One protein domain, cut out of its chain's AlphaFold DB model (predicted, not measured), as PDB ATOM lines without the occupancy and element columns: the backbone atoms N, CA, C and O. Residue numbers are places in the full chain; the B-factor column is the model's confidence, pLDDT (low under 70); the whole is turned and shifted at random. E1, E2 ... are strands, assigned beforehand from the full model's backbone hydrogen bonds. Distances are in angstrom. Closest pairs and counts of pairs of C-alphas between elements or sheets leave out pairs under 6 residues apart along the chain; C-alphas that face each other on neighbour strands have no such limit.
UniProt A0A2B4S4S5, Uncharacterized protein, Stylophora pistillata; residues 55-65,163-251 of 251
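What this domain is: This is residues 55 to 65 and 163 to 251 of the 251 residues of an uncharacterized protein of Stylophora pistillata (UniProt A0A2B4S4S5). There is little regular structure: most of the domain is loop, with one small four-strand sheet, strongly twisted and curled like part of a barrel, and a tail, residues 242 to 251, that sticks out. The 100 printed residues have no named helix and strands E1, E2, E3, E4 in chain order, class all strand, with 19 residues in them; the sheet, E3 E2 E1 E4, is antiparallel. The whole is only just compact, close to loose, radius of gyration of the C-alphas 15.2 A, spans 52 by 33 by 26 A.

How they stand to each other: E1, residues 179 to 182, and E2, residues 206 to 212, form a hairpin; N 180 and O 206 are 2.8 A apart, within hydrogen-bond range. E2 and E3, residues 220 to 223, form another, N 212 to O 220 2.8 A; E1 E2 E3 is a meander, each strand antiparallel to its predecessor. E4, residues 236 to 239, is E1's antiparallel neighbour, N 181 to O 237 2.8 A: a Greek key, this meander with its first strand beside the fourth.

Where its parts are: E1 spans 10.2 A from C-alpha 179 (30.930, 42.266, -40.405), E2 17.1 A, E3 10.1 A, and E4 9.3 A to C-alpha 239 (30.183, 38.278, -43.827).

The domain as a whole: Residues 66 to 162 are not printed; C-alphas 65 and 163 are 15.6 A apart. Links E1 to E2 and E3 to E4 are long. The model's pLDDT is under 70 at residues 65, 191 to 193, 196, 215 and 249 to 251.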
ATOM      1  N   ALA A  55      21.590  36.701 -54.839       83.50
ATOM      2  CA  ALA A  55      20.287  37.327 -55.040       83.50
ATOM      3  C   ALA A  55      19.778  38.006 -53.756       83.50
ATOM      4  O   ALA A  55      19.835  37.426 -52.668       83.50
ATOM      5  N   SER A  56      19.257  39.224 -53.895       81.81
ATOM      6  CA  SER A  56      18.623  39.929 -52.788       81.81
ATOM      7  C   SER A  56      17.323  39.226 -52.371       81.81
ATOM      8  O   SER A  56      16.677  38.564 -53.194       81.81
ATOM      9  N   PRO A  57      16.888  39.375 -51.110       82.75
ATOM     10  CA  PRO A  57      15.571  38.915 -50.690       82.75
ATOM     11  C   PRO A  57      14.461  39.503 -51.571       82.75
ATOM     12  O   PRO A  57      14.507  40.672 -51.946       82.75
ATOM     13  N   LYS A  58      13.440  38.695 -51.893       80.38
ATOM     14  CA  LYS A  58      12.296  39.137 -52.716       80.38
ATOM     15  C   LYS A  58      11.387  40.135 -51.999       80.38
ATOM     16  O   LYS A  58      10.725  40.932 -52.651       80.38
ATOM     17  N   HIS A  59      11.318  40.052 -50.673       82.62
ATOM     18  CA  HIS A  59      10.489  40.917 -49.850       82.62
ATOM     19  C   HIS A  59      11.344  41.533 -48.748       82.62
ATOM     20  O   HIS A  59      11.971  40.810 -47.974       82.62
ATOM     21  N   ILE A  60      11.370  42.863 -48.710       83.25
ATOM     22  CA  ILE A  60      12.121  43.664 -47.746       83.25
ATOM     23  C   ILE A  60      11.096  44.580 -47.066       83.25
ATOM     24  O   ILE A  60      10.633  45.536 -47.696       83.25
ATOM     25  N   PRO A  61      10.667  44.273 -45.829       79.12
ATOM     26  CA  PRO A  61       9.668  45.072 -45.140       79.12
ATOM     27  C   PRO A  61      10.325  46.316 -44.533       79.12
ATOM     28  O   PRO A  61      10.983  46.270 -43.489       79.12
ATOM     29  N   TRP A  62      10.141  47.445 -45.210       77.19
ATOM     30  CA  TRP A  62      10.630  48.736 -44.746       77.19
ATOM     31  C   TRP A  62       9.759  49.284 -43.611       77.19
ATOM     32  O   TRP A  62       8.528  49.168 -43.674       77.19
ATOM     33  N   PRO A  63      10.368  49.905 -42.585       72.81
ATOM     34  CA  PRO A  63       9.604  50.568 -41.548       72.81
ATOM     35  C   PRO A  63       8.874  51.771 -42.147       72.81
ATOM     36  O   PRO A  63       9.464  52.590 -42.853       72.81
ATOM     37  N   THR A  64       7.586  51.891 -41.845       71.56
ATOM     38  CA  THR A  64       6.809  53.079 -42.195       71.56
ATOM     39  C   THR A  64       7.183  54.231 -41.272       71.56
ATOM     40  O   THR A  64       7.524  54.038 -40.100       71.56
ATOM     41  N   PHE A  65       7.148  55.453 -41.796       68.81
ATOM     42  CA  PHE A  65       7.191  56.647 -40.965       68.81
ATOM     43  C   PHE A  65       5.793  56.851 -40.376       68.81
ATOM     44  O   PHE A  65       4.842  57.040 -41.131       68.81
ATOM     45  N   TYR A 163       4.940  41.643 -41.255       71.31
ATOM     46  CA  TYR A 163       6.272  41.098 -41.027       71.31
ATOM     47  C   TYR A 163       6.157  39.589 -40.822       71.31
ATOM     48  O   TYR A 163       5.348  39.129 -40.021       71.31
ATOM     49  N   SER A 164       6.976  38.808 -41.526       71.88
ATOM     50  CA  SER A 164       7.034  37.345 -41.371       71.88
ATOM     51  C   SER A 164       7.789  36.895 -40.115       71.88
ATOM     52  O   SER A 164       7.809  35.710 -39.788       71.88
ATOM     53  N   ARG A 165       8.437  37.831 -39.417       75.38
ATOM     54  CA  ARG A 165       9.308  37.594 -38.264       75.38
ATOM     55  C   ARG A 165       8.960  38.537 -37.111       75.38
ATOM     56  O   ARG A 165       8.346  39.578 -37.353       75.38
ATOM     57  N   PRO A 166       9.391  38.234 -35.874       75.00
ATOM     58  CA  PRO A 166       9.257  39.161 -34.760       75.00
ATOM     59  C   PRO A 166       9.992  40.474 -35.058       75.00
ATOM     60  O   PRO A 166      11.149  40.457 -35.487       75.00
ATOM     61  N   VAL A 167       9.318  41.595 -34.814       76.06
ATOM     62  CA  VAL A 167       9.855  42.952 -34.980       76.06
ATOM     63  C   VAL A 167      10.049  43.638 -33.632       76.06
ATOM     64  O   VAL A 167       9.546  43.172 -32.604       76.06
ATOM     65  N   SER A 168      10.756  44.769 -33.636       73.44
ATOM     66  CA  SER A 168      10.959  45.620 -32.466       73.44
ATOM     67  C   SER A 168      11.735  44.912 -31.340       73.44
ATOM     68  O   SER A 168      12.786  44.325 -31.584       73.44
ATOM     69  N   LEU A 169      11.248  44.952 -30.097       72.31
ATOM     70  CA  LEU A 169      11.900  44.362 -28.919       72.31
ATOM     71  C   LEU A 169      12.122  42.847 -29.023       72.31
ATOM     72  O   LEU A 169      13.068  42.327 -28.437       72.31
ATOM     73  N   LYS A 170      11.276  42.143 -29.783       77.62
ATOM     74  CA  LYS A 170      11.384  40.691 -29.991       77.62
ATOM     75  C   LYS A 170      12.317  40.328 -31.153       77.62
ATOM     76  O   LYS A 170      12.585  39.149 -31.378       77.62
ATOM     77  N   GLU A 171      12.798  41.313 -31.912       80.94
ATOM     78  CA  GLU A 171      13.704  41.082 -33.030       80.94
ATOM     79  C   GLU A 171      15.093  40.666 -32.521       80.94
ATOM     80  O   GLU A 171      15.767  41.422 -31.818       80.94
ATOM     81  N   LYS A 172      15.570  39.478 -32.925       84.19
ATOM     82  CA  LYS A 172      16.961  39.068 -32.677       84.19
ATOM     83  C   LYS A 172      17.890  40.033 -33.411       84.19
ATOM     84  O   LYS A 172      17.978  39.989 -34.637       84.19
ATOM     85  N   ARG A 173      18.585  40.894 -32.671       87.12
ATOM     86  CA  ARG A 173      19.487  41.892 -33.254       87.12
ATOM     87  C   ARG A 173      20.707  41.227 -33.882       87.12
ATOM     88  O   ARG A 173      21.140  40.155 -33.452       87.12
ATOM     89  N   LEU A 174      21.240  41.863 -34.919       87.75
ATOM     90  CA  LEU A 174      22.586  41.550 -35.376       87.75
ATOM     91  C   LEU A 174      23.577  41.989 -34.299       87.75
ATOM     92  O   LEU A 174      23.442  43.062 -33.712       87.75
ATOM     93  N   ASP A 175      24.543  41.124 -34.031       88.94
ATOM     94  CA  ASP A 175      25.640  41.428 -33.126       88.94
ATOM     95  C   ASP A 175      26.561  42.466 -33.788       88.94
ATOM     96  O   ASP A 175      26.928  42.333 -34.956       88.94
ATOM     97  N   TYR A 176      26.915  43.502 -33.031       89.94
ATOM     98  CA  TYR A 176      27.773  44.601 -33.467       89.94
ATOM     99  C   TYR A 176      29.190  44.147 -33.837       89.94
ATOM    100  O   TYR A 176      29.857  44.823 -34.616       89.94
ATOM    101  N   SER A 177      29.638  42.994 -33.324       88.56
ATOM    102  CA  SER A 177      30.918  42.380 -33.695       88.56
ATOM    103  C   SER A 177      30.931  41.813 -35.119       88.56
ATOM    104  O   SER A 177      31.987  41.450 -35.638       88.56
ATOM    105  N   LYS A 178      29.759  41.683 -35.758       90.62
ATOM    106  CA  LYS A 178      29.639  41.079 -37.082       90.62
ATOM    107  C   LYS A 178      29.935  42.091 -38.176       90.62
ATOM    108  O   LYS A 178      29.446  43.218 -38.185       90.62
ATOM    109  N   ASN A 179      30.674  41.595 -39.151       92.50
ATOM    110  CA  ASN A 179      30.930  42.266 -40.405       92.50
ATOM    111  C   ASN A 179      29.758  42.039 -41.357       92.50
ATOM    112  O   ASN A 179      29.225  40.928 -41.435       92.50
ATOM    113  N   VAL A 180      29.356  43.078 -42.082       94.38
ATOM    114  CA  VAL A 180      28.223  43.025 -43.006       94.38
ATOM    115  C   VAL A 180      28.546  43.674 -44.348       94.38
ATOM    116  O   VAL A 180      29.320  44.626 -44.432       94.38
ATOM    117  N   ARG A 181      27.920  43.162 -45.406       94.62
ATOM    118  CA  ARG A 181      27.726  43.869 -46.677       94.62
ATOM    119  C   ARG A 181      26.307  44.404 -46.715       94.62
ATOM    120  O   ARG A 181      25.411  43.795 -46.133       94.62
ATOM    121  N   TYR A 182      26.105  45.513 -47.408       94.69
ATOM    122  CA  TYR A 182      24.775  46.078 -47.587       94.69
ATOM    123  C   TYR A 182      24.284  45.918 -49.021       94.69
ATOM    124  O   TYR A 182      25.080  45.796 -49.949       94.69
ATOM    125  N   LEU A 183      22.968  45.901 -49.194       93.00
ATOM    126  CA  LEU A 183      22.327  45.850 -50.500       93.00
ATOM    127  C   LEU A 183      22.368  47.230 -51.173       93.00
ATOM    128  O   LEU A 183      21.873  48.209 -50.602       93.00
ATOM    129  N   TYR A 184      22.921  47.314 -52.385       90.94
ATOM    130  CA  TYR A 184      22.945  48.575 -53.131       90.94
ATOM    131  C   TYR A 184      21.532  49.080 -53.423       90.94
ATOM    132  O   TYR A 184      20.650  48.314 -53.824       90.94
ATOM    133  N   ALA A 185      21.324  50.387 -53.254       86.81
ATOM    134  CA  ALA A 185      20.113  51.032 -53.735       86.81
ATOM    135  C   ALA A 185      20.148  51.166 -55.270       86.81
ATOM    136  O   ALA A 185      21.228  51.239 -55.868       86.81
ATOM    137  N   PRO A 186      18.981  51.223 -55.936       81.31
ATOM    138  CA  PRO A 186      18.919  51.541 -57.358       81.31
ATOM    139  C   PRO A 186      19.662  52.851 -57.660       81.31
ATOM    140  O   PRO A 186      19.380  53.874 -57.040       81.31
ATOM    141  N   GLY A 187      20.613  52.808 -58.596       78.44
ATOM    142  CA  GLY A 187      21.412  53.972 -58.991       78.44
ATOM    143  C   GLY A 187      22.519  54.386 -58.010       78.44
ATOM    144  O   GLY A 187      23.096  55.447 -58.206       78.44
ATOM    145  N   GLU A 188      22.823  53.591 -56.974       84.00
ATOM    146  CA  GLU A 188      23.909  53.891 -56.018       84.00
ATOM    147  C   GLU A 188      25.318  53.672 -56.603       84.00
ATOM    148  O   GLU A 188      26.285  54.264 -56.129       84.00
ATOM    149  N   LEU A 189      25.437  52.824 -57.628       79.19
ATOM    150  CA  LEU A 189      26.663  52.672 -58.421       79.19
ATOM    151  C   LEU A 189      26.799  53.843 -59.415       79.19
ATOM    152  O   LEU A 189      26.167  54.870 -59.208       79.19
ATOM    153  N   GLU A 190      27.612  53.720 -60.469       70.31
ATOM    154  CA  GLU A 190      28.019  54.778 -61.428       70.31
ATOM    155  C   GLU A 190      26.883  55.543 -62.165       70.31
ATOM    156  O   GLU A 190      27.139  56.315 -63.085       70.31
ATOM    157  N   GLY A 191      25.631  55.403 -61.728       62.72
ATOM    158  CA  GLY A 191      24.455  56.066 -62.264       62.72
ATOM    159  C   GLY A 191      23.851  55.265 -63.413       62.72
ATOM    160  O   GLY A 191      24.552  54.714 -64.253       62.72
ATOM    161  N   GLY A 192      22.520  55.189 -63.453       68.94
ATOM    162  CA  GLY A 192      21.790  54.503 -64.523       68.94
ATOM    163  C   GLY A 192      21.149  53.177 -64.112       68.94
ATOM    164  O   GLY A 192      21.012  52.852 -62.928       68.94
ATOM    165  N   GLN A 193      20.662  52.440 -65.112       69.44
ATOM    166  CA  GLN A 193      20.044  51.135 -64.896       69.44
ATOM    167  C   GLN A 193      21.110  50.094 -64.571       69.44
ATOM    168  O   GLN A 193      22.122  49.989 -65.256       69.44
ATOM    169  N   ARG A 194      20.836  49.294 -63.542       70.44
ATOM    170  CA  ARG A 194      21.704  48.199 -63.127       70.44
ATOM    171  C   ARG A 194      21.845  47.165 -64.248       70.44
ATOM    172  O   ARG A 194      20.842  46.630 -64.725       70.44
ATOM    173  N   ILE A 195      23.079  46.841 -64.607       73.38
ATOM    174  CA  ILE A 195      23.414  45.820 -65.601       73.38
ATOM    175  C   ILE A 195      23.551  44.457 -64.899       73.38
ATOM    176  O   ILE A 195      23.767  44.358 -63.691       73.38
ATOM    177  N   ALA A 196      23.398  43.359 -65.648       66.81
ATOM    178  CA  ALA A 196      23.461  41.994 -65.114       66.81
ATOM    179  C   ALA A 196      24.793  41.646 -64.416       66.81
ATOM    180  O   ALA A 196      24.824  40.746 -63.577       66.81
ATOM    181  N   THR A 197      25.878  42.341 -64.761       71.94
ATOM    182  CA  THR A 197      27.227  42.161 -64.201       71.94
ATOM    183  C   THR A 197      27.477  42.975 -62.939       71.94
ATOM    184  O   THR A 197      28.509  42.786 -62.292       71.94
ATOM    185  N   ASP A 198      26.551  43.859 -62.574       82.62
ATOM    186  CA  ASP A 198      26.730  44.722 -61.420       82.62
ATOM    187  C   ASP A 198      26.550  43.931 -60.123       82.62
ATOM    188  O   ASP A 198      25.624  43.110 -60.006       82.62
ATOM    189  N   PRO A 199      27.410  44.186 -59.123       87.00
ATOM    190  CA  PRO A 199      27.294  43.559 -57.819       87.00
ATOM    191  C   PRO A 199      25.942  43.887 -57.172       87.00
ATOM    192  O   PRO A 199      25.433  45.003 -57.268       87.00
ATOM    193  N   ILE A 200      25.354  42.905 -56.487       88.25
ATOM    194  CA  ILE A 200      24.108  43.096 -55.726       88.25
ATOM    195  C   ILE A 200      24.425  43.744 -54.382       88.25
ATOM    196  O   ILE A 200      23.756  44.685 -53.956       88.25
ATOM    197  N   TRP A 201      25.462  43.232 -53.727       91.75
ATOM    198  CA  TRP A 201      25.893  43.658 -52.404       91.75
ATOM    199  C   TRP A 201      27.161  44.500 -52.476       91.75
ATOM    200  O   TRP A 201      27.951  44.391 -53.416       91.75
ATOM    201  N   SER A 202      27.384  45.306 -51.442       92.38
ATOM    202  CA  SER A 202      28.539  46.186 -51.330       92.38
ATOM    203  C   SER A 202      29.853  45.428 -51.502       92.38
ATOM    204  O   SER A 202      30.057  44.376 -50.895       92.38
ATOM    205  N   LEU A 203      30.781  45.985 -52.289       90.25
ATOM    206  CA  LEU A 203      32.119  45.407 -52.492       90.25
ATOM    207  C   LEU A 203      32.975  45.491 -51.224       90.25
ATOM    208  O   LEU A 203      33.792  44.611 -50.950       90.25
ATOM    209  N   LYS A 204      32.741  46.528 -50.419       91.62
ATOM    210  CA  LYS A 204      33.357  46.714 -49.106       91.62
ATOM    211  C   LYS A 204      32.541  46.021 -48.021       91.62
ATOM    212  O   LYS A 204      31.330  45.828 -48.153       91.62
ATOM    213  N   VAL A 205      33.240  45.665 -46.954       92.88
ATOM    214  CA  VAL A 205      32.677  45.092 -45.735       92.88
ATOM    215  C   VAL A 205      32.663  46.177 -44.667       92.88
ATOM    216  O   VAL A 205      33.611  46.953 -44.566       92.88
ATOM    217  N   PHE A 206      31.588  46.237 -43.890       94.25
ATOM    218  CA  PHE A 206      31.347  47.284 -42.908       94.25
ATOM    219  C   PHE A 206      31.010  46.704 -41.541       94.25
ATOM    220  O   PHE A 206      30.470  45.602 -41.425       94.25
ATOM    221  N   ASN A 207      31.251  47.506 -40.510       94.56
ATOM    222  CA  ASN A 207      30.831  47.207 -39.150       94.56
ATOM    223  C   ASN A 207      29.541  47.963 -38.840       94.56
ATOM    224  O   ASN A 207      29.310  49.077 -39.323       94.56
ATOM    225  N   ILE A 208      28.711  47.382 -37.982       94.25
ATOM    226  CA  ILE A 208      27.496  48.039 -37.510       94.25
ATOM    227  C   ILE A 208      27.899  49.126 -36.506       94.25
ATOM    228  O   ILE A 208      28.526  48.848 -35.490       94.25
ATOM    229  N   LYS A 209      27.527  50.380 -36.782       93.88
ATOM    230  CA  LYS A 209      27.776  51.533 -35.904       93.88
ATOM    231  C   LYS A 209      26.725  51.643 -34.805       93.88
ATOM    232  O   LYS A 209      27.058  51.866 -33.649       93.88
ATOM    233  N   LYS A 210      25.449  51.561 -35.181       93.00
ATOM    234  CA  LYS A 210      24.305  51.664 -34.263       93.00
ATOM    235  C   LYS A 210      23.091  50.941 -34.836       93.00
ATOM    236  O   LYS A 210      22.948  50.862 -36.056       93.00
ATOM    237  N   ALA A 211      22.205  50.481 -33.961       90.81
ATOM    238  CA  ALA A 211      20.890  49.973 -34.319       90.81
ATOM    239  C   ALA A 211      19.811  50.797 -33.605       90.81
ATOM    240  O   ALA A 211      19.846  50.943 -32.383       90.81
ATOM    241  N   LEU A 212      18.868  51.350 -34.364       87.75
ATOM    242  CA  LEU A 212      17.708  52.069 -33.848       87.75
ATOM    243  C   LEU A 212      16.525  51.112 -33.766       87.75
ATOM    244  O   LEU A 212      16.169  50.461 -34.751       87.75
ATOM    245  N   VAL A 213      15.921  51.039 -32.586       83.62
ATOM    246  CA  VAL A 213      14.759  50.194 -32.325       83.62
ATOM    247  C   VAL A 213      13.566  51.092 -32.079       83.62
ATOM    248  O   VAL A 213      13.600  51.920 -31.178       83.62
ATOM    249  N   ASN A 214      12.524  50.900 -32.879       74.62
ATOM    250  CA  ASN A 214      11.231  51.538 -32.682       74.62
ATOM    251  C   ASN A 214      10.201  50.482 -32.293       74.62
ATOM    252  O   ASN A 214      10.281  49.322 -32.715       74.62
ATOM    253  N   GLU A 215       9.220  50.884 -31.494       69.94
ATOM    254  CA  GLU A 215       8.071  50.041 -31.183       69.94
ATOM    255  C   GLU A 215       7.308  49.691 -32.466       69.94
ATOM    256  O   GLU A 215       7.151  50.521 -33.360       69.94
ATOM    257  N   LYS A 216       6.884  48.425 -32.585       70.50
ATOM    258  CA  LYS A 216       6.112  47.888 -33.726       70.50
ATOM    259  C   LYS A 216       6.807  47.928 -35.109       70.50
ATOM    260  O   LYS A 216       6.173  47.581 -36.103       70.50
ATOM    261  N   LYS A 217       8.100  48.282 -35.196       75.56
ATOM    262  CA  LYS A 217       8.861  48.396 -36.464       75.56
ATOM    263  C   LYS A 217      10.097  47.503 -36.514       75.56
ATOM    264  O   LYS A 217      10.588  47.046 -35.480       75.56
ATOM    265  N   SER A 218      10.606  47.268 -37.725       81.38
ATOM    266  CA  SER A 218      11.896  46.609 -37.937       81.38
ATOM    267  C   SER A 218      13.055  47.474 -37.430       81.38
ATOM    268  O   SER A 218      13.004  48.707 -37.463       81.38
ATOM    269  N   VAL A 219      14.102  46.820 -36.929       87.25
ATOM    270  CA  VAL A 219      15.318  47.494 -36.461       87.25
ATOM    271  C   VAL A 219      16.081  48.089 -37.647       87.25
ATOM    272  O   VAL A 219      16.357  47.395 -38.627       87.25
ATOM    273  N   LEU A 220      16.456  49.366 -37.529       90.75
ATOM    274  CA  LEU A 220      17.274  50.070 -38.516       90.75
ATOM    275  C   LEU A 220      18.737  50.097 -38.089       90.75
ATOM    276  O   LEU A 220      19.087  50.642 -37.043       90.75
ATOM    277  N   TYR A 221      19.605  49.558 -38.929       93.00
ATOM    278  CA  TYR A 221      21.044  49.503 -38.724       93.00
ATOM    279  C   TYR A 221      21.736  50.619 -39.503       93.00
ATOM    280  O   TYR A 221      21.400  50.899 -40.650       93.00
ATOM    281  N   TYR A 222      22.738  51.236 -38.885       94.44
ATOM    282  CA  TYR A 222      23.631  52.191 -39.534       94.44
ATOM    283  C   TYR A 222      25.040  51.631 -39.524       94.44
ATOM    284  O   TYR A 222      25.495  51.106 -38.506       94.44
ATOM    285  N   LEU A 223      25.733  51.775 -40.646       95.44
ATOM    286  CA  LEU A 223      27.074  51.243 -40.839       95.44
ATOM    287  C   LEU A 223      28.131  52.295 -40.503       95.44
ATOM    288  O   LEU A 223      27.918  53.497 -40.682       95.44
ATOM    289  N   LYS A 224      29.270  51.846 -39.978       94.19
ATOM    290  CA  LYS A 224      30.440  52.695 -39.750       94.19
ATOM    291  C   LYS A 224      31.113  52.953 -41.099       94.19
ATOM    292  O   LYS A 224      31.331  52.003 -41.839       94.19
ATOM    293  N   ASP A 225      31.379  54.217 -41.418       92.69
ATOM    294  CA  ASP A 225      32.030  54.651 -42.668       92.69
ATOM    295  C   ASP A 225      31.307  54.212 -43.963       92.69
ATOM    296  O   ASP A 225      31.883  54.214 -45.048       92.69
ATOM    297  N   GLY A 226      30.026  53.839 -43.847       90.81
ATOM    298  CA  GLY A 226      29.150  53.480 -44.960       90.81
ATOM    299  C   GLY A 226      28.216  54.621 -45.388       90.81
ATOM    300  O   GLY A 226      28.351  55.758 -44.922       90.81
ATOM    301  N   PRO A 227      27.232  54.327 -46.256       91.31
ATOM    302  CA  PRO A 227      26.246  55.305 -46.705       91.31
ATOM    303  C   PRO A 227      25.487  55.964 -45.546       91.31
ATOM    304  O   PRO A 227      25.173  55.327 -44.538       91.31
ATOM    305  N   LYS A 228      25.112  57.239 -45.716       91.19
ATOM    306  CA  LYS A 228      24.324  58.012 -44.735       91.19
ATOM    307  C   LYS A 228      22.829  57.640 -44.753       91.19
ATOM    308  O   LYS A 228      21.974  58.519 -44.727       91.19
ATOM    309  N   ARG A 229      22.502  56.343 -44.791       91.06
ATOM    310  CA  ARG A 229      21.129  55.816 -44.704       91.06
ATOM    311  C   ARG A 229      21.042  54.630 -43.745       91.06
ATOM    312  O   ARG A 229      22.054  54.023 -43.403       91.06
ATOM    313  N   GLY A 230      19.828  54.355 -43.274       91.38
ATOM    314  CA  GLY A 230      19.533  53.177 -42.465       91.38
ATOM    315  C   GLY A 230      19.256  51.960 -43.342       91.38
ATOM    316  O   GLY A 230      18.775  52.110 -44.465       91.38
ATOM    317  N   PHE A 231      19.542  50.781 -42.805       92.19
ATOM    318  CA  PHE A 231      19.314  49.492 -43.448       92.19
ATOM    319  C   PHE A 231      18.442  48.617 -42.560       92.19
ATOM    320  O   PHE A 231      18.668  48.550 -41.348       92.19
ATOM    321  N   VAL A 232      17.479  47.910 -43.137       90.88
ATOM    322  CA  VAL A 232      16.813  46.818 -42.413       90.88
ATOM    323  C   VAL A 232      17.693  45.566 -42.421       90.88
ATOM    324  O   VAL A 232      18.631  45.447 -43.206       90.88
ATOM    325  N   ARG A 233      17.398  44.595 -41.551       89.56
ATOM    326  CA  ARG A 233      18.161  43.337 -41.468       89.56
ATOM    327  C   ARG A 233      18.284  42.631 -42.824       89.56
ATOM    328  O   ARG A 233      19.327  42.064 -43.115       89.56
ATOM    329  N   GLU A 234      17.226  42.643 -43.628       90.12
ATOM    330  CA  GLU A 234      17.152  42.006 -44.946       90.12
ATOM    331  C   GLU A 234      18.071  42.660 -45.988       90.12
ATOM    332  O   GLU A 234      18.456  42.011 -46.957       90.12
ATOM    333  N   GLU A 235      18.451  43.919 -45.777       92.62
ATOM    334  CA  GLU A 235      19.419  44.633 -46.609       92.62
ATOM    335  C   GLU A 235      20.859  44.450 -46.131       92.62
ATOM    336  O   GLU A 235      21.766  45.063 -46.693       92.62
ATOM    337  N   LEU A 236      21.086  43.625 -45.105       93.81
ATOM    338  CA  LEU A 236      22.409  43.325 -44.577       93.81
ATOM    339  C   LEU A 236      22.726  41.834 -44.704       93.81
ATOM    340  O   LEU A 236      22.031  40.966 -44.176       93.81
ATOM    341  N   GLN A 237      23.844  41.541 -45.357       92.31
ATOM    342  CA  GLN A 237      24.402  40.203 -45.467       92.31
ATOM    343  C   GLN A 237      25.567  40.071 -44.487       92.31
ATOM    344  O   GLN A 237      26.541  40.815 -44.577       92.31
ATOM    345  N   ILE A 238      25.489  39.119 -43.553       92.25
ATOM    346  CA  ILE A 238      26.591  38.832 -42.624       92.25
ATOM    347  C   ILE A 238      27.749  38.202 -43.398       92.25
ATOM    348  O   ILE A 238      27.569  37.192 -44.077       92.25
ATOM    349  N   VAL A 239      28.939  38.770 -43.237       90.19
ATOM    350  CA  VAL A 239      30.183  38.278 -43.827       90.19
ATOM    351  C   VAL A 239      30.910  37.410 -42.797       90.19
ATOM    352  O   VAL A 239      31.269  37.905 -41.723       90.19
ATOM    353  N   PRO A 240      31.144  36.116 -43.077       88.06
ATOM    354  CA  PRO A 240      31.955  35.266 -42.214       88.06
ATOM    355  C   PRO A 240      33.395  35.799 -42.093       88.06
ATOM    356  O   PRO A 240      33.946  36.283 -43.082       88.06
ATOM    357  N   PRO A 241      34.059  35.657 -40.930       81.31
ATOM    358  CA  PRO A 241      35.419  36.172 -40.722       81.31
ATOM    359  C   PRO A 241      36.472  35.518 -41.630       81.31
ATOM    360  O   PRO A 241      37.488  36.130 -41.924       81.31
ATOM    361  N   LYS A 242      36.225  34.293 -42.107       83.06
ATOM    362  CA  LYS A 242      37.100  33.554 -43.032       83.06
ATOM    363  C   LYS A 242      36.658  33.727 -44.489       83.06
ATOM    364  O   LYS A 242      36.498  32.736 -45.190       83.06
ATOM    365  N   THR A 243      36.336  34.953 -44.897       85.12
ATOM    366  CA  THR A 243      35.956  35.222 -46.291       85.12
ATOM    367  C   THR A 243      37.211  35.307 -47.155       85.12
ATOM    368  O   THR A 243      38.129  36.055 -46.836       85.12
ATOM    369  N   GLU A 244      37.236  34.543 -48.239       85.38
ATOM    370  CA  GLU A 244      38.335  34.443 -49.193       85.38
ATOM    371  C   GLU A 244      38.054  35.328 -50.411       85.38
ATOM    372  O   GLU A 244      36.931  35.381 -50.931       85.38
ATOM    373  N   LEU A 245      39.088  36.045 -50.847       83.88
ATOM    374  CA  LEU A 245      39.093  36.759 -52.117       83.88
ATOM    375  C   LEU A 245      39.392  35.779 -53.260       83.88
ATOM    376  O   LEU A 245      40.006  34.736 -53.020       83.88
ATOM    377  N   PRO A 246      38.955  36.086 -54.494       78.44
ATOM    378  CA  PRO A 246      39.341  35.288 -55.648       78.44
ATOM    379  C   PRO A 246      40.872  35.202 -55.761       78.44
ATOM    380  O   PRO A 246      41.563  36.146 -55.368       78.44
ATOM    381  N   PRO A 247      41.407  34.091 -56.294       79.38
ATOM    382  CA  PRO A 247      42.839  33.957 -56.525       79.38
ATOM    383  C   PRO A 247      43.337  35.049 -57.483       79.38
ATOM    384  O   PRO A 247      42.621  35.453 -58.396       79.38
ATOM    385  N   GLU A 248      44.580  35.500 -57.293       74.19
ATOM    386  CA  GLU A 248      45.204  36.586 -58.076       74.19
ATOM    387  C   GLU A 248      45.390  36.248 -59.568       74.19
ATOM    388  O   GLU A 248      45.646  37.133 -60.381       74.19
ATOM    389  N   GLY A 249      45.215  34.979 -59.949       62.25
ATOM    390  CA  GLY A 249      45.266  34.517 -61.329       62.25
ATOM    391  C   GLY A 249      44.419  33.267 -61.558       62.25
ATOM    392  O   GLY A 249      44.076  32.535 -60.625       62.25
ATOM    393  N   ILE A 250      44.082  33.027 -62.824       57.66
ATOM    394  CA  ILE A 250      43.424  31.797 -63.270       57.66
ATOM    395  C   ILE A 250      44.494  30.695 -63.329       57.66
ATOM    396  O   ILE A 250      45.510  30.881 -63.998       57.66
ATOM    397  N   GLN A 251      44.285  29.584 -62.614       52.53
ATOM    398  CA  GLN A 251      45.127  28.377 -62.705       52.53
ATOM    399  C   GLN A 251      44.758  27.509 -63.906       52.53
ATOM    400  O   GLN A 251      43.541  27.368 -64.175       52.53
TER     401      GLN A 251